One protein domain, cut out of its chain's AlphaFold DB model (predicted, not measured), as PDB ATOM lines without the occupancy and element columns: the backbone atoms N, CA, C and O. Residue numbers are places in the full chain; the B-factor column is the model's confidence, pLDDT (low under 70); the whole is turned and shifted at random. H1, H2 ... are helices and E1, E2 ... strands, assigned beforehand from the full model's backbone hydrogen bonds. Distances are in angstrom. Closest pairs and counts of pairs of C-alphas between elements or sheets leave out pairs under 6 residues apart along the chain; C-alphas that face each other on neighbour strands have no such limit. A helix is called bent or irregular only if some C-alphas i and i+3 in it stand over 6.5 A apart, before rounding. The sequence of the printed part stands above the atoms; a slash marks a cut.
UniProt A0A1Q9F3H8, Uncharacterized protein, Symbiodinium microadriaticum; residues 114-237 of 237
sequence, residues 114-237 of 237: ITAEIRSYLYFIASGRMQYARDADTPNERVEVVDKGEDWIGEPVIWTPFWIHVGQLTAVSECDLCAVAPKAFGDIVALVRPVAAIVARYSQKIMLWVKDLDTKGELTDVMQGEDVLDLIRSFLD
ATOM      1  N   ILE A 114     -57.634  81.541   6.458       47.53
ATOM      2  CA  ILE A 114     -57.237  81.573   7.862       47.53
ATOM      3  C   ILE A 114     -56.552  82.925   8.131       47.53
ATOM      4  O   ILE A 114     -55.352  83.091   7.932       47.53
ATOM      5  N   THR A 115     -57.334  83.934   8.512       39.69
ATOM      6  CA  THR A 115     -56.863  85.300   8.739       39.69
ATOM      7  C   THR A 115     -56.363  85.439  10.165       39.69
ATOM      8  O   THR A 115     -57.174  85.457  11.085       39.69
ATOM      9  N   ALA A 116     -55.039  85.564  10.304       37.25
ATOM     10  CA  ALA A 116     -54.260  86.361  11.268       37.25
ATOM     11  C   ALA A 116     -54.534  86.287  12.791       37.25
ATOM     12  O   ALA A 116     -53.716  86.787  13.558       37.25
ATOM     13  N   GLU A 117     -55.608  85.659  13.269       43.12
ATOM     14  CA  GLU A 117     -55.914  85.511  14.700       43.12
ATOM     15  C   GLU A 117     -55.511  84.138  15.260       43.12
ATOM     16  O   GLU A 117     -55.827  83.792  16.401       43.12
ATOM     17  N   ILE A 118     -54.762  83.346  14.482       48.78
ATOM     18  CA  ILE A 118     -54.174  82.110  14.985       48.78
ATOM     19  C   ILE A 118     -52.995  82.465  15.878       48.78
ATOM     20  O   ILE A 118     -51.905  82.830  15.442       48.78
ATOM     21  N   ARG A 119     -53.253  82.314  17.172       57.56
ATOM     22  CA  ARG A 119     -52.256  82.207  18.225       57.56
ATOM     23  C   ARG A 119     -51.166  81.242  17.771       57.56
ATOM     24  O   ARG A 119     -51.415  80.063  17.626       57.56
ATOM     25  N   SER A 120     -49.984  81.772  17.529       75.69
ATOM     26  CA  SER A 120     -48.669  81.221  17.827       75.69
ATOM     27  C   SER A 120     -48.559  79.717  18.207       75.69
ATOM     28  O   SER A 120     -48.155  79.415  19.332       75.69
ATOM     29  N   TYR A 121     -48.765  78.781  17.271       90.69
ATOM     30  CA  TYR A 121     -48.346  77.367  17.403       90.69
ATOM     31  C   TYR A 121     -47.406  76.947  16.259       90.69
ATOM     32  O   TYR A 121     -47.401  77.563  15.194       90.69
ATOM     33  N   LEU A 122     -46.647  75.870  16.485       92.19
ATOM     34  CA  LEU A 122     -46.006  75.070  15.433       92.19
ATOM     35  C   LEU A 122     -46.962  73.948  15.014       92.19
ATOM     36  O   LEU A 122     -47.538  73.293  15.881       92.19
ATOM     37  N   TYR A 123     -47.107  73.699  13.719       91.50
ATOM     38  CA  TYR A 123     -48.011  72.693  13.172       91.50
ATOM     39  C   TYR A 123     -47.278  71.639  12.348       91.50
ATOM     40  O   TYR A 123     -46.404  71.966  11.549       91.50
ATOM     41  N   PHE A 124     -47.716  70.390  12.485       89.56
ATOM     42  CA  PHE A 124     -47.383  69.282  11.592       89.56
ATOM     43  C   PHE A 124     -48.658  68.746  10.947       89.56
ATOM     44  O   PHE A 124     -49.693  68.641  11.611       89.56
ATOM     45  N   ILE A 125     -48.585  68.357   9.676       86.88
ATOM     46  CA  ILE A 125     -49.716  67.735   8.984       86.88
ATOM     47  C   ILE A 125     -49.750  66.250   9.339       86.88
ATOM     48  O   ILE A 125     -48.839  65.495   8.997       86.88
ATOM     49  N   ALA A 126     -50.810  65.822  10.022       85.50
ATOM     50  CA  ALA A 126     -51.053  64.412  10.317       85.50
ATOM     51  C   ALA A 126     -51.782  63.729   9.148       85.50
ATOM     52  O   ALA A 126     -51.444  62.607   8.754       85.50
ATOM     53  N   SER A 127     -52.761  64.422   8.559       87.12
ATOM     54  CA  SER A 127     -53.539  63.954   7.411       87.12
ATOM     55  C   SER A 127     -53.963  65.131   6.523       87.12
ATOM     56  O   SER A 127     -53.972  66.280   6.964       87.12
ATOM     57  N   GLY A 128     -54.310  64.845   5.267       88.81
ATOM     58  CA  GLY A 128     -54.710  65.864   4.297       88.81
ATOM     59  C   GLY A 128     -53.542  66.565   3.610       88.81
ATOM     60  O   GLY A 128     -52.422  66.054   3.578       88.81
ATOM     61  N   ARG A 129     -53.846  67.715   3.007       87.69
ATOM     62  CA  ARG A 129     -52.907  68.565   2.276       87.69
ATOM     63  C   ARG A 129     -53.286  70.027   2.431       87.69
ATOM     64  O   ARG A 129     -54.458  70.391   2.294       87.69
ATOM     65  N   MET A 130     -52.279  70.867   2.621       92.75
ATOM     66  CA  MET A 130     -52.450  72.312   2.699       92.75
ATOM     67  C   MET A 130     -51.628  73.019   1.624       92.75
ATOM     68  O   MET A 130     -50.738  72.446   1.000       92.75
ATOM     69  N   GLN A 131     -51.965  74.279   1.400       92.75
ATOM     70  CA  GLN A 131     -51.266  75.191   0.519       92.75
ATOM     71  C   GLN A 131     -50.957  76.454   1.308       92.75
ATOM     72  O   GLN A 131     -51.847  77.051   1.914       92.75
ATOM     73  N   TYR A 132     -49.701  76.860   1.289       93.19
ATOM     74  CA  TYR A 132     -49.241  78.110   1.856       93.19
ATOM     75  C   TYR A 132     -49.016  79.120   0.735       93.19
ATOM     76  O   TYR A 132     -48.397  78.801  -0.278       93.19
ATOM     77  N   ALA A 133     -49.536  80.328   0.901       89.88
ATOM     78  CA  ALA A 133     -49.298  81.442  -0.002       89.88
ATOM     79  C   ALA A 133     -48.724  82.602   0.804       89.88
ATOM     80  O   ALA A 133     -49.335  83.054   1.772       89.88
ATOM     81  N   ARG A 134     -47.541  83.082   0.419       87.38
ATOM     82  CA  ARG A 134     -46.995  84.320   0.987       87.38
ATOM     83  C   ARG A 134     -47.835  85.509   0.525       87.38
ATOM     84  O   ARG A 134     -48.342  85.481  -0.593       87.38
ATOM     85  N   ASP A 135     -47.961  86.533   1.370       77.50
ATOM     86  CA  ASP A 135     -48.812  87.696   1.097       77.50
ATOM     87  C   ASP A 135     -48.608  88.264  -0.325       77.50
ATOM     88  O   ASP A 135     -47.475  88.484  -0.782       77.50
ATOM     89  N   ALA A 136     -49.731  88.494  -1.014       56.62
ATOM     90  CA  ALA A 136     -49.805  88.796  -2.448       56.62
ATOM     91  C   ALA A 136     -49.150  90.132  -2.849       56.62
ATOM     92  O   ALA A 136     -48.888  90.371  -4.027       56.62
ATOM     93  N   ASP A 137     -48.850  90.996  -1.875       60.75
ATOM     94  CA  ASP A 137     -48.149  92.265  -2.095       60.75
ATOM     95  C   ASP A 137     -46.651  92.074  -2.402       60.75
ATOM     96  O   ASP A 137     -45.953  93.027  -2.766       60.75
ATOM     97  N   THR A 138     -46.136  90.846  -2.288       59.22
ATOM     98  CA  THR A 138     -44.771  90.524  -2.703       59.22
ATOM     99  C   THR A 138     -44.712  90.196  -4.206       59.22
ATOM    100  O   THR A 138     -45.511  89.407  -4.699       59.22
ATOM    101  N   PRO A 139     -43.742  90.743  -4.974       54.56
ATOM    102  CA  PRO A 139     -43.640  90.542  -6.431       54.56
ATOM    103  C   PRO A 139     -43.501  89.083  -6.895       54.56
ATOM    104  O   PRO A 139     -43.608  88.808  -8.086       54.56
ATOM    105  N   ASN A 140     -43.223  88.174  -5.962       60.38
ATOM    106  CA  ASN A 140     -43.044  86.750  -6.183       60.38
ATOM    107  C   ASN A 140     -44.003  85.996  -5.260       60.38
ATOM    108  O   ASN A 140     -43.558  85.402  -4.276       60.38
ATOM    109  N   GLU A 141     -45.302  86.043  -5.566       69.88
ATOM    110  CA  GLU A 141     -46.292  85.186  -4.915       69.88
ATOM    111  C   GLU A 141     -45.806  83.735  -5.026       69.88
ATOM    112  O   GLU A 141     -45.771  83.137  -6.107       69.88
ATOM    113  N   ARG A 142     -45.333  83.199  -3.899       82.12
ATOM    114  CA  ARG A 142     -44.845  81.833  -3.805       82.12
ATOM    115  C   ARG A 142     -45.934  81.017  -3.144       82.12
ATOM    116  O   ARG A 142     -46.288  81.246  -1.988       82.12
ATOM    117  N   VAL A 143     -46.454  80.086  -3.927       89.81
ATOM    118  CA  VAL A 143     -47.365  79.056  -3.465       89.81
ATOM    119  C   VAL A 143     -46.544  77.811  -3.165       89.81
ATOM    120  O   VAL A 143     -45.854  77.293  -4.042       89.81
ATOM    121  N   GLU A 144     -46.622  77.344  -1.928       92.56
ATOM    122  CA  GLU A 144     -45.937  76.155  -1.430       92.56
ATOM    123  C   GLU A 144     -46.996  75.114  -1.056       92.56
ATOM    124  O   GLU A 144     -48.010  75.435  -0.433       92.56
ATOM    125  N   VAL A 145     -46.802  73.869  -1.487       94.50
ATOM    126  CA  VAL A 145     -47.642  72.753  -1.043       94.50
ATOM    127  C   VAL A 145     -47.034  72.238   0.247       94.50
ATOM    128  O   VAL A 145     -45.828  72.058   0.315       94.50
ATOM    129  N   VAL A 146     -47.873  72.016   1.252       94.25
ATOM    130  CA  VAL A 146     -47.430  71.492   2.538       94.25
ATOM    131  C   VAL A 146     -47.995  70.087   2.686       94.25
ATOM    132  O   VAL A 146     -49.221  69.899   2.687       94.25
ATOM    133  N   ASP A 147     -47.101  69.107   2.763       90.62
ATOM    134  CA  ASP A 147     -47.413  67.684   2.812       90.62
ATOM    135  C   ASP A 147     -47.016  67.059   4.162       90.62
ATOM    136  O   ASP A 147     -46.158  67.526   4.910       90.62
ATOM    137  N   LYS A 148     -47.693  65.963   4.515       88.12
ATOM    138  CA  LYS A 148     -47.427  65.242   5.764       88.12
ATOM    139  C   LYS A 148     -46.050  64.576   5.774       88.12
ATOM    140  O   LYS A 148     -45.594  64.045   4.766       88.12
ATOM    141  N   GLY A 149     -45.479  64.459   6.971       81.56
ATOM    142  CA  GLY A 149     -44.310  63.624   7.255       81.56
ATOM    143  C   GLY A 149     -42.968  64.343   7.180       81.56
ATOM    144  O   GLY A 149     -42.073  63.962   7.929       81.56
ATOM    145  N   GLU A 150     -42.835  65.378   6.352       79.62
ATOM    146  CA  GLU A 150     -41.575  66.123   6.214       79.62
ATOM    147  C   GLU A 150     -41.739  67.627   6.464       79.62
ATOM    148  O   GLU A 150     -40.802  68.232   6.977       79.62
ATOM    149  N   ASP A 151     -42.926  68.203   6.245       92.00
ATOM    150  CA  ASP A 151     -43.135  69.641   6.416       92.00
ATOM    151  C   ASP A 151     -43.699  70.028   7.779       92.00
ATOM    152  O   ASP A 151     -44.491  69.308   8.406       92.00
ATOM    153  N   TRP A 152     -43.347  71.237   8.207       94.25
ATOM    154  CA  TRP A 152     -43.952  71.870   9.370       94.25
ATOM    155  C   TRP A 152     -44.091  73.379   9.197       94.25
ATOM    156  O   TRP A 152     -43.377  74.019   8.424       94.25
ATOM    157  N   ILE A 153     -45.049  73.950   9.926       94.81
ATOM    158  CA  ILE A 153     -45.458  75.347   9.786       94.81
ATOM    159  C   ILE A 153     -45.321  76.075  11.119       94.81
ATOM    160  O   ILE A 153     -45.766  75.581  12.150       94.81
ATOM    161  N   GLY A 154     -44.768  77.283  11.108       93.62
ATOM    162  CA  GLY A 154     -44.745  78.181  12.257       93.62
ATOM    163  C   GLY A 154     -43.638  77.881  13.264       93.62
ATOM    164  O   GLY A 154     -43.754  78.259  14.421       93.62
ATOM    165  N   GLU A 155     -42.540  77.234  12.873       94.88
ATOM    166  CA  GLU A 155     -41.428  76.970  13.799       94.88
ATOM    167  C   GLU A 155     -40.868  78.221  14.512       94.88
ATOM    168  O   GLU A 155     -40.637  78.137  15.722       94.88
ATOM    169  N   PRO A 156     -40.692  79.390  13.857       93.56
ATOM    170  CA  PRO A 156     -40.183  80.590  14.528       93.56
ATOM    171  C   PRO A 156     -40.975  80.991  15.777       93.56
ATOM    172  O   PRO A 156     -40.411  81.514  16.736       93.56
ATOM    173  N   VAL A 157     -42.268  80.679  15.806       93.69
ATOM    174  CA  VAL A 157     -43.171  80.923  16.929       93.69
ATOM    175  C   VAL A 157     -42.710  80.244  18.225       93.69
ATOM    176  O   VAL A 157     -42.937  80.762  19.318       93.69
ATOM    177  N   ILE A 158     -42.047  79.089  18.129       94.88
ATOM    178  CA  ILE A 158     -41.500  78.389  19.298       94.88
ATOM    179  C   ILE A 158     -40.364  79.203  19.937       94.88
ATOM    180  O   ILE A 158     -40.163  79.158  21.152       94.88
ATOM    181  N   TRP A 159     -39.630  79.968  19.130       93.62
ATOM    182  CA  TRP A 159     -38.393  80.636  19.529       93.62
ATOM    183  C   TRP A 159     -38.570  82.126  19.830       93.62
ATOM    184  O   TRP A 159     -37.748  82.699  20.547       93.62
ATOM    185  N   THR A 160     -39.622  82.761  19.304       89.38
ATOM    186  CA  THR A 160     -39.913  84.184  19.517       89.38
ATOM    187  C   THR A 160     -41.344  84.421  20.019       89.38
ATOM    188  O   THR A 160     -42.302  83.913  19.440       89.38
ATOM    189  N   PRO A 161     -41.527  85.252  21.062       83.75
ATOM    190  CA  PRO A 161     -42.849  85.536  21.622       83.75
ATOM    191  C   PRO A 161     -43.744  86.410  20.727       83.75
ATOM    192  O   PRO A 161     -44.923  86.564  21.032       83.75
ATOM    193  N   PHE A 162     -43.199  87.008  19.662       84.75
ATOM    194  CA  PHE A 162     -43.905  87.987  18.824       84.75
ATOM    195  C   PHE A 162     -43.772  87.683  17.330       84.75
ATOM    196  O   PHE A 162     -43.652  88.602  16.522       84.75
ATOM    197  N   TRP A 163     -43.735  86.403  16.951       88.94
ATOM    198  CA  TRP A 163     -43.781  86.050  15.534       88.94
ATOM    199  C   TRP A 163     -45.096  86.512  14.907       88.94
ATOM    200  O   TRP A 163     -46.171  86.249  15.448       88.94
ATOM    201  N   ILE A 164     -44.991  87.182  13.765       88.62
ATOM    202  CA  ILE A 164     -46.122  87.554  12.921       88.62
ATOM    203  C   ILE A 164     -46.001  86.691  11.673       88.62
ATOM    204  O   ILE A 164     -44.980  86.756  10.991       88.62
ATOM    205  N   HIS A 165     -47.018  85.874  11.412       89.38
ATOM    206  CA  HIS A 165     -47.069  85.050  10.209       89.38
ATOM    207  C   HIS A 165     -47.003  85.933   8.958       89.38
ATOM    208  O   HIS A 165     -47.603  87.007   8.915       89.38
ATOM    209  N   VAL A 166     -46.242  85.485   7.964       90.25
ATOM    210  CA  VAL A 166     -45.917  86.238   6.740       90.25
ATOM    211  C   VAL A 166     -46.641  85.699   5.507       90.25
ATOM    212  O   VAL A 166     -46.394  86.136   4.381       90.25
ATOM    213  N   GLY A 167     -47.543  84.746   5.711       89.56
ATOM    214  CA  GLY A 167     -48.420  84.238   4.676       89.56
ATOM    215  C   GLY A 167     -49.678  83.601   5.238       89.56
ATOM    216  O   GLY A 167     -49.958  83.619   6.438       89.56
ATOM    217  N   GLN A 168     -50.445  83.028   4.325       87.88
ATOM    218  CA  GLN A 168     -51.719  82.401   4.594       87.88
ATOM    219  C   GLN A 168     -51.629  80.908   4.292       87.88
ATOM    220  O   GLN A 168     -51.278  80.495   3.187       87.88
ATOM    221  N   LEU A 169     -52.010  80.091   5.270       89.56
ATOM    222  CA  LEU A 169     -52.154  78.652   5.105       89.56
ATOM    223  C   LEU A 169     -53.621  78.320   4.810       89.56
ATOM    224  O   LEU A 169     -54.523  78.773   5.512       89.56
ATOM    225  N   THR A 170     -53.868  77.537   3.767       87.38
ATOM    226  CA  THR A 170     -55.212  77.155   3.317       87.38
ATOM    227  C   THR A 170     -55.276  75.646   3.132       87.38
ATOM    228  O   THR A 170     -54.393  75.049   2.523       87.38
ATOM    229  N   ALA A 171     -56.317  75.007   3.657       88.94
ATOM    230  CA  ALA A 171     -56.530  73.581   3.444       88.94
ATOM    231  C   ALA A 171     -56.956  73.315   1.988       88.94
ATOM    232  O   ALA A 171     -57.875  73.953   1.478       88.94
ATOM    233  N   VAL A 172     -56.288  72.373   1.318       90.44
ATOM    234  CA  VAL A 172     -56.637  71.921  -0.045       90.44
ATOM    235  C   VAL A 172     -57.588  70.722   0.012       90.44
ATOM    236  O   VAL A 172     -58.400  70.515  -0.890       90.44
ATOM    237  N   SER A 173     -57.505  69.937   1.085       88.31
ATOM    238  CA  SER A 173     -58.415  68.839   1.411       88.31
ATOM    239  C   SER A 173     -58.838  68.911   2.879       88.31
ATOM    240  O   SER A 173     -58.346  69.752   3.626       88.31
ATOM    241  N   GLU A 174     -59.697  67.994   3.327       86.38
ATOM    242  CA  GLU A 174     -59.848  67.728   4.763       86.38
ATOM    243  C   GLU A 174     -58.470  67.396   5.360       86.38
ATOM    244  O   GLU A 174     -57.706  66.645   4.741       86.38
ATOM    245  N   CYS A 175     -58.129  68.028   6.487       84.38
ATOM    246  CA  CYS A 175     -56.810  67.949   7.113       84.38
ATOM    247  C   CYS A 175     -56.927  67.743   8.621       84.38
ATOM    248  O   CYS A 175     -57.745  68.392   9.271       84.38
ATOM    249  N   ASP A 176     -56.015  66.939   9.162       86.44
ATOM    250  CA  ASP A 176     -55.725  66.868  10.591       86.44
ATOM    251  C   ASP A 176     -54.344  67.465  10.858       86.44
ATOM    252  O   ASP A 176     -53.356  67.094  10.214       86.44
ATOM    253  N   LEU A 177     -54.264  68.356  11.846       85.44
ATOM    254  CA  LEU A 177     -53.026  69.008  12.261       85.44
ATOM    255  C   LEU A 177     -52.648  68.610  13.686       85.44
ATOM    256  O   LEU A 177     -53.498  68.516  14.570       85.44
ATOM    257  N   CYS A 178     -51.352  68.434  13.921       88.25
ATOM    258  CA  CYS A 178     -50.782  68.367  15.260       88.25
ATOM    259  C   CYS A 178     -50.194  69.735  15.608       88.25
ATOM    260  O   CYS A 178     -49.261  70.184  14.945       88.25
ATOM    261  N   ALA A 179     -50.746  70.392  16.627       90.19
ATOM    262  CA  ALA A 179     -50.296  71.701  17.086       90.19
ATOM    263  C   ALA A 179     -49.391  71.577  18.321       90.19
ATOM    264  O   ALA A 179     -49.688  70.836  19.259       90.19
ATOM    265  N   VAL A 180     -48.306  72.346  18.346       88.25
ATOM    266  CA  VAL A 180     -47.332  72.396  19.437       88.25
ATOM    267  C   VAL A 180     -47.297  73.806  20.015       88.25
ATOM    268  O   VAL A 180     -46.935  74.770  19.339       88.25
ATOM    269  N   ALA A 181     -47.681  73.929  21.288       88.62
ATOM    270  CA  ALA A 181     -47.691  75.204  21.999       88.62
ATOM    271  C   ALA A 181     -46.267  75.595  22.431       88.62
ATOM    272  O   ALA A 181     -45.629  74.795  23.122       88.62
ATOM    273  N   PRO A 182     -45.789  76.826  22.154       89.38
ATOM    274  CA  PRO A 182     -44.445  77.267  22.540       89.38
ATOM    275  C   PRO A 182     -44.154  77.081  24.029       89.38
ATOM    276  O   PRO A 182     -43.104  76.563  24.409       89.38
ATOM    277  N   LYS A 183     -45.119  77.441  24.886       89.12
ATOM    278  CA  LYS A 183     -44.972  77.301  26.337       89.12
ATOM    279  C   LYS A 183     -44.858  75.834  26.758       89.12
ATOM    280  O   LYS A 183     -43.948  75.499  27.506       89.12
ATOM    281  N   ALA A 184     -45.753  74.972  26.276       88.81
ATOM    282  CA  ALA A 184     -45.739  73.554  26.631       88.81
ATOM    283  C   ALA A 184     -44.460  72.864  26.131       88.81
ATOM    284  O   ALA A 184     -43.850  72.091  26.864       88.81
ATOM    285  N   PHE A 185     -44.012  73.203  24.918       90.94
ATOM    286  CA  PHE A 185     -42.743  72.730  24.376       90.94
ATOM    287  C   PHE A 185     -41.563  73.142  25.265       90.94
ATOM    288  O   PHE A 185     -40.760  72.295  25.654       90.94
ATOM    289  N   GLY A 186     -41.487  74.420  25.644       85.50
ATOM    290  CA  GLY A 186     -40.445  74.927  26.537       85.50
ATOM    291  C   GLY A 186     -40.446  74.247  27.909       85.50
ATOM    292  O   GLY A 186     -39.383  73.852  28.390       85.50
ATOM    293  N   ASP A 187     -41.627  74.060  28.506       88.94
ATOM    294  CA  ASP A 187     -41.787  73.382  29.796       88.94
ATOM    295  C   ASP A 187     -41.259  71.933  29.732       88.94
ATOM    296  O   ASP A 187     -40.530  71.516  30.630       88.94
ATOM    297  N   ILE A 188     -41.548  71.192  28.652       88.69
ATOM    298  CA  ILE A 188     -41.073  69.809  28.445       88.69
ATOM    299  C   ILE A 188     -39.559  69.767  28.213       88.69
ATOM    300  O   ILE A 188     -38.851  69.001  28.870       88.69
ATOM    301  N   VAL A 189     -39.040  70.603  27.308       86.19
ATOM    302  CA  VAL A 189     -37.601  70.671  26.998       86.19
ATOM    303  C   VAL A 189     -36.786  70.965  28.260       86.19
ATOM    304  O   VAL A 189     -35.716  70.384  28.459       86.19
ATOM    305  N   ALA A 190     -37.300  71.828  29.140       86.25
ATOM    306  CA  ALA A 190     -36.639  72.209  30.383       86.25
ATOM    307  C   ALA A 190     -36.482  71.052  31.390       86.25
ATOM    308  O   ALA A 190     -35.586  71.114  32.237       86.25
ATOM    309  N   LEU A 191     -37.287  69.986  31.290       88.12
ATOM    310  CA  LEU A 191     -37.197  68.824  32.184       88.12
ATOM    311  C   LEU A 191     -35.889  68.043  31.997       88.12
ATOM    312  O   LEU A 191     -35.382  67.443  32.947       88.12
ATOM    313  N   VAL A 192     -35.300  68.074  30.796       90.25
ATOM    314  CA  VAL A 192     -34.113  67.280  30.454       90.25
ATOM    315  C   VAL A 192     -32.954  68.203  30.077       90.25
ATOM    316  O   VAL A 192     -32.770  68.569  28.920       90.25
ATOM    317  N   ARG A 193     -32.113  68.562  31.061       85.50
ATOM    318  CA  ARG A 193     -31.016  69.544  30.890       85.50
ATOM    319  C   ARG A 193     -30.118  69.326  29.656       85.50
ATOM    320  O   ARG A 193     -29.848  70.313  28.972       85.50
ATOM    321  N   PRO A 194     -29.647  68.103  29.337       89.62
ATOM    322  CA  PRO A 194     -28.863  67.883  28.119       89.62
ATOM    323  C   PRO A 194     -29.629  68.225  26.836       89.62
ATOM    324  O   PRO A 194     -29.064  68.827  25.927       89.62
ATOM    325  N   VAL A 195     -30.922  67.900  26.783       84.44
ATOM    326  CA  VAL A 195     -31.794  68.206  25.643       84.44
ATOM    327  C   VAL A 195     -32.038  69.708  25.549       84.44
ATOM    328  O   VAL A 195     -31.879  70.276  24.474       84.44
ATOM    329  N   ALA A 196     -32.305  70.380  26.674       83.62
ATOM    330  CA  ALA A 196     -32.436  71.836  26.715       83.62
ATOM    331  C   ALA A 196     -31.201  72.555  26.153       83.62
ATOM    332  O   ALA A 196     -31.337  73.527  25.415       83.62
ATOM    333  N   ALA A 197     -29.994  72.059  26.447       85.31
ATOM    334  CA  ALA A 197     -28.764  72.621  25.895       85.31
ATOM    335  C   ALA A 197     -28.667  72.447  24.368       85.31
ATOM    336  O   ALA A 197     -28.236  73.368  23.674       85.31
ATOM    337  N   ILE A 198     -29.085  71.296  23.832       89.81
ATOM    338  CA  ILE A 198     -29.117  71.047  22.383       89.81
ATOM    339  C   ILE A 198     -30.144  71.966  21.711       89.81
ATOM    340  O   ILE A 198     -29.794  72.674  20.769       89.81
ATOM    341  N   VAL A 199     -31.368  72.015  22.245       90.75
ATOM    342  CA  VAL A 199     -32.462  72.852  21.732       90.75
ATOM    343  C   VAL A 199     -32.094  74.334  21.775       90.75
ATOM    344  O   VAL A 199     -32.361  75.050  20.819       90.75
ATOM    345  N   ALA A 200     -31.411  74.801  22.824       90.25
ATOM    346  CA  ALA A 200     -30.956  76.188  22.906       90.25
ATOM    347  C   ALA A 200     -29.912  76.548  21.833       90.25
ATOM    348  O   ALA A 200     -29.920  77.661  21.315       90.25
ATOM    349  N   ARG A 201     -29.002  75.628  21.478       91.88
ATOM    350  CA  ARG A 201     -28.043  75.862  20.377       91.88
ATOM    351  C   ARG A 201     -28.745  75.867  19.026       91.88
ATOM    352  O   ARG A 201     -28.465  76.728  18.195       91.88
ATOM    353  N   TYR A 202     -29.657  74.920  18.835       93.50
ATOM    354  CA  TYR A 202     -30.489  74.843  17.646       93.50
ATOM    355  C   TYR A 202     -31.296  76.135  17.453       93.50
ATOM    356  O   TYR A 202     -31.190  76.763  16.402       93.50
ATOM    357  N   SER A 203     -31.996  76.595  18.498       94.12
ATOM    358  CA  SER A 203     -32.827  77.802  18.451       94.12
ATOM    359  C   SER A 203     -32.016  79.063  18.133       94.12
ATOM    360  O   SER A 203     -32.469  79.939  17.403       94.12
ATOM    361  N   GLN A 204     -30.775  79.158  18.615       93.00
ATOM    362  CA  GLN A 204     -29.890  80.270  18.263       93.00
ATOM    363  C   GLN A 204     -29.532  80.262  16.775       93.00
ATOM    364  O   GLN A 204     -29.626  81.297  16.116       93.00
ATOM    365  N   LYS A 205     -29.125  79.106  16.240       94.44
ATOM    366  CA  LYS A 205     -28.724  78.986  14.834       94.44
ATOM    367  C   LYS A 205     -29.909  79.185  13.888       94.44
ATOM    368  O   LYS A 205     -29.776  79.939  12.926       94.44
ATOM    369  N   ILE A 206     -31.072  78.603  14.191       93.94
ATOM    370  CA  ILE A 206     -32.267  78.796  13.364       93.94
ATOM    371  C   ILE A 206     -32.722  80.258  13.371       93.94
ATOM    372  O   ILE A 206     -33.014  80.793  12.311       93.94
ATOM    373  N   MET A 207     -32.683  80.962  14.509       94.50
ATOM    374  CA  MET A 207     -33.065  82.379  14.545       94.50
ATOM    375  C   MET A 207     -32.083  83.287  13.794       94.50
ATOM    376  O   MET A 207     -32.494  84.306  13.235       94.50
ATOM    377  N   LEU A 208     -30.795  82.928  13.729       94.75
ATOM    378  CA  LEU A 208     -29.836  83.618  12.861       94.75
ATOM    379  C   LEU A 208     -30.156  83.401  11.378       94.75
ATOM    380  O   LEU A 208     -30.085  84.351  10.603       94.75
ATOM    381  N   TRP A 209     -30.534  82.181  10.996       95.81
ATOM    382  CA  TRP A 209     -30.947  81.872   9.630       95.81
ATOM    383  C   TRP A 209     -32.270  82.552   9.251       95.81
ATOM    384  O   TRP A 209     -32.337  83.200   8.214       95.81
ATOM    385  N   VAL A 210     -33.282  82.528  10.123       93.50
ATOM    386  CA  VAL A 210     -34.558  83.244   9.934       93.50
ATOM    387  C   VAL A 210     -34.326  84.744   9.730       93.50
ATOM    388  O   VAL A 210     -34.926  85.352   8.847       93.50
ATOM    389  N   LYS A 211     -33.405  85.352  10.486       93.00
ATOM    390  CA  LYS A 211     -33.018  86.759  10.297       93.00
ATOM    391  C   LYS A 211     -32.356  87.021   8.935       93.00
ATOM    392  O   LYS A 211     -32.547  88.088   8.348       93.00
ATOM    393  N   ASP A 212     -31.545  86.086   8.450       95.06
ATOM    394  CA  ASP A 212     -30.937  86.173   7.119       95.06
ATOM    395  C   ASP A 212     -32.002  86.064   6.012       95.06
ATOM    396  O   ASP A 212     -31.978  86.864   5.077       95.06
ATOM    397  N   LEU A 213     -32.991  85.171   6.165       92.38
ATOM    398  CA  LEU A 213     -34.149  85.084   5.265       92.38
ATOM    399  C   LEU A 213     -34.947  86.393   5.234       92.38
ATOM    400  O   LEU A 213     -35.280  86.874   4.154       92.38
ATOM    401  N   ASP A 214     -35.214  86.999   6.392       90.94
ATOM    402  CA  ASP A 214     -35.902  88.295   6.487       90.94
ATOM    403  C   ASP A 214     -35.149  89.391   5.719       90.94
ATOM    404  O   ASP A 214     -35.707  90.079   4.865       90.94
ATOM    405  N   THR A 215     -33.829  89.461   5.910       90.81
ATOM    406  CA  THR A 215     -32.963  90.425   5.208       90.81
ATOM    407  C   THR A 215     -33.009  90.254   3.683       90.81
ATOM    408  O   THR A 215     -32.840  91.226   2.943       90.81
ATOM    409  N   LYS A 216     -33.246  89.032   3.200       90.69
ATOM    410  CA  LYS A 216     -33.359  88.700   1.773       90.69
ATOM    411  C   LYS A 216     -34.782  88.831   1.220       90.69
ATOM    412  O   LYS A 216     -34.967  88.679   0.016       90.69
ATOM    413  N   GLY A 217     -35.780  89.106   2.063       89.56
ATOM    414  CA  GLY A 217     -37.193  89.047   1.674       89.56
ATOM    415  C   GLY A 217     -37.677  87.619   1.393       89.56
ATOM    416  O   GLY A 217     -38.644  87.411   0.663       89.56
ATOM    417  N   GLU A 218     -36.995  86.619   1.951       91.06
ATOM    418  CA  GLU A 218     -37.255  85.190   1.764       91.06
ATOM    419  C   GLU A 218     -38.009  84.564   2.948       91.06
ATOM    420  O   GLU A 218     -38.285  83.365   2.922       91.06
ATOM    421  N   LEU A 219     -38.392  85.368   3.948       92.19
ATOM    422  CA  LEU A 219     -39.065  84.929   5.172       92.19
ATOM    423  C   LEU A 219     -40.314  84.082   4.885       92.19
ATOM    424  O   LEU A 219     -41.149  84.454   4.063       92.19
ATOM    425  N   THR A 220     -40.444  82.947   5.567       93.50
ATOM    426  CA  THR A 220     -41.548  81.997   5.389       93.50
ATOM    427  C   THR A 220     -41.977  81.406   6.727       93.50
ATOM    428  O   THR A 220     -41.170  81.307   7.655       93.50
ATOM    429  N   ASP A 221     -43.247  81.015   6.817       93.12
ATOM    430  CA  ASP A 221     -43.774  80.222   7.924       93.12
ATOM    431  C   ASP A 221     -43.558  78.718   7.726       93.12
ATOM    432  O   ASP A 221     -43.638  77.970   8.695       93.12
ATOM    433  N   VAL A 222     -43.310  78.263   6.496       94.88
ATOM    434  CA  VAL A 222     -43.218  76.839   6.149       94.88
ATOM    435  C   VAL A 222     -41.763  76.408   6.034       94.88
ATOM    436  O   VAL A 222     -40.961  77.053   5.360       94.88
ATOM    437  N   MET A 223     -41.436  75.283   6.663       94.69
ATOM    438  CA  MET A 223     -40.172  74.584   6.474       94.69
ATOM    439  C   MET A 223     -40.430  73.341   5.624       94.69
ATOM    440  O   MET A 223     -41.129  72.431   6.068       94.69
ATOM    441  N   GLN A 224     -39.885  73.333   4.404       94.19
ATOM    442  CA  GLN A 224     -39.968  72.207   3.469       94.19
ATOM    443  C   GLN A 224     -38.880  71.196   3.812       94.19
ATOM    444  O   GLN A 224     -37.694  71.462   3.581       94.19
ATOM    445  N   GLY A 225     -39.262  70.091   4.450       89.69
ATOM    446  CA  GLY A 225     -38.318  69.175   5.089       89.69
ATOM    447  C   GLY A 225     -37.214  68.714   4.139       89.69
ATOM    448  O   GLY A 225     -36.037  68.770   4.487       89.69
ATOM    449  N   GLU A 226     -37.564  68.352   2.912       89.19
ATOM    450  CA  GLU A 226     -36.648  67.910   1.862       89.19
ATOM    451  C   GLU A 226     -35.589  68.955   1.474       89.19
ATOM    452  O   GLU A 226     -34.457  68.589   1.147       89.19
ATOM    453  N   ASP A 227     -35.929  70.243   1.562       91.69
ATOM    454  CA  ASP A 227     -35.055  71.353   1.180       91.69
ATOM    455  C   ASP A 227     -34.157  71.792   2.343       91.69
ATOM    456  O   ASP A 227     -32.999  72.174   2.139       91.69
ATOM    457  N   VAL A 228     -34.675  71.752   3.577       92.12
ATOM    458  CA  VAL A 228     -33.995  72.324   4.751       92.12
ATOM    459  C   VAL A 228     -33.347  71.290   5.674       92.12
ATOM    460  O   VAL A 228     -32.580  71.671   6.561       92.12
ATOM    461  N   LEU A 229     -33.578  69.988   5.477       88.06
ATOM    462  CA  LEU A 229     -33.114  68.933   6.392       88.06
ATOM    463  C   LEU A 229     -31.600  68.946   6.633       88.06
ATOM    464  O   LEU A 229     -31.154  68.840   7.777       88.06
ATOM    465  N   ASP A 230     -30.793  69.068   5.578       90.88
ATOM    466  CA  ASP A 230     -29.332  69.071   5.718       90.88
ATOM    467  C   ASP A 230     -28.831  70.346   6.421       90.88
ATOM    468  O   ASP A 230     -27.896  70.287   7.227       90.88
ATOM    469  N   LEU A 231     -29.497  71.485   6.199       92.19
ATOM    470  CA  LEU A 231     -29.215  72.731   6.911       92.19
ATOM    471  C   LEU A 231     -29.541  72.592   8.404       92.19
ATOM    472  O   LEU A 231     -28.706  72.903   9.252       92.19
ATOM    473  N   ILE A 232     -30.716  72.062   8.735       89.88
ATOM    474  CA  ILE A 232     -31.174  71.837  10.112       89.88
ATOM    475  C   ILE A 232     -30.257  70.867  10.851       89.88
ATOM    476  O   ILE A 232     -29.898  71.112  12.003       89.88
ATOM    477  N   ARG A 233     -29.805  69.795  10.192       88.38
ATOM    478  CA  ARG A 233     -28.818  68.866  10.765       88.38
ATOM    479  C   ARG A 233     -27.526  69.587  11.141       88.38
ATOM    480  O   ARG A 233     -27.043  69.404  12.254       88.38
ATOM    481  N   SER A 234     -27.045  70.492  10.288       93.81
ATOM    482  CA  SER A 234     -25.860  71.309  10.591       93.81
ATOM    483  C   SER A 234     -26.046  72.240  11.804       93.81
ATOM    484  O   SER A 234     -25.075  72.731  12.393       93.81
ATOM    485  N   PHE A 235     -27.290  72.499  12.223       90.75
ATOM    486  CA  PHE A 235     -27.552  73.273  13.430       90.75
ATOM    487  C   PHE A 235     -27.350  72.461  14.715       90.75
ATOM    488  O   PHE A 235     -27.047  73.050  15.756       90.75
ATOM    489  N   LEU A 236     -27.436  71.133  14.644       85.06
ATOM    490  CA  LEU A 236     -27.268  70.238  15.791       85.06
ATOM    491  C   LEU A 236     -25.802  69.869  16.072       85.06
ATOM    492  O   LEU A 236     -25.479  69.589  17.232       85.06
ATOM    493  N   ASP A 237     -24.950  69.931  15.045       82.81
ATOM    494  CA  ASP A 237     -23.493  69.720  15.114       82.81
ATOM    495  C   ASP A 237     -22.754  70.874  15.830       82.81
ATOM    496  O   ASP A 237     -21.876  70.585  16.677       82.81
TER     497      ASP A 237
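Overview. This is residues 114 to 237 of the 237 residues of an uncharacterized protein of Symbiodinium microadriaticum (UniProt A0A1Q9F3H8). Two small groups of strands, the sheet E3, E2, E4 and the ribbon E1, E5, lie at one side, and the long helix H3 runs along the other. H2 folds back from the first end of H3 in a V, short H1 sits between the two helices of the V, and H4 crosses H3; short pairings of residues 152 to 153 with E1 and with residues 222 to 223 tie the links to the ribbon. The printed part has 124 residues with five named strands and four named helices, in the order E1, E2, E3, H1, E4, E5, H2, H3, H4; both sheets are antiparallel, and the class is mixed, helices and strands. The whole is compact, with a radius of gyration of the C-alphas of 14.7 A and spans of 41 by 33 by 28 A.

Along the chain. E1, residues 122 to 127, begins at C-alpha 122 (-46.006, 75.070, 15.433) and is 15.6 A long. E2 is residues 130 to 134, E3 143 to 146, H1 156 to 159, E4 167 to 171 and E5 176 to 180. H2, residues 182 to 191, is 14.7 A long. H3, residues 193 to 216, measures 34.9 A, from C-alpha 193 (-31.016, 69.544, 30.890). H4, residues 225 to 236, measures 15.4 A and ends at C-alpha 236 (-27.268, 70.238, 15.791); it is irregular, with C-alphas 227 and 230 7.7 A apart.

Arrangement. E1 and E5 are antiparallel at 156 degrees, with N 124 and O 178 2.9 A apart, within hydrogen-bond range. The hairpin E2 and E3 has N 132 and O 144 at 2.8 A, and E2 and E4 have N 131 and O 170 at 2.8 A. E3, H1 and E4 form a split strand-helix-strand unit, two strands running the same way with E2 between them, its crossover right-handed. H1 touches H2, the closest C-alphas being Ile 158 and Pro 182 at 4.5 A. H3, the hub, touches H1 with residues 203 to 210 alone, closest at Trp 159 and Ser 203, C-alphas 6.3 A apart. H2 and H3 touch only at the corner, closest at the C-alphas of Val 189 and Ala 196, 5.3 A, opposite ways at a shallow tilt of 34.7 degrees, only just short of steep. H3, with residues 198 to 206 alone, touches H4, with residues 232 to 236 alone, closest at the C-alphas of Tyr 202 and Phe 235, 5.4 A, opposite ways at a steep tilt of 55 degrees. Every O i to N i+4 pair is within hydrogen-bond range in H3, 5 of 6 in H2 and 5 of 8 in H4; H1 is too short for one.

Size, cuts and confidence. The two C-alphas farthest apart are those of Pro 139 and Leu 191, at 44.8 A. The printed part has no cut and no long link, and it ends at residue 237, the chain's last. The mean pLDDT of the printed part is 86.2; residues 114 to 119 and 136 to 141 are under 70.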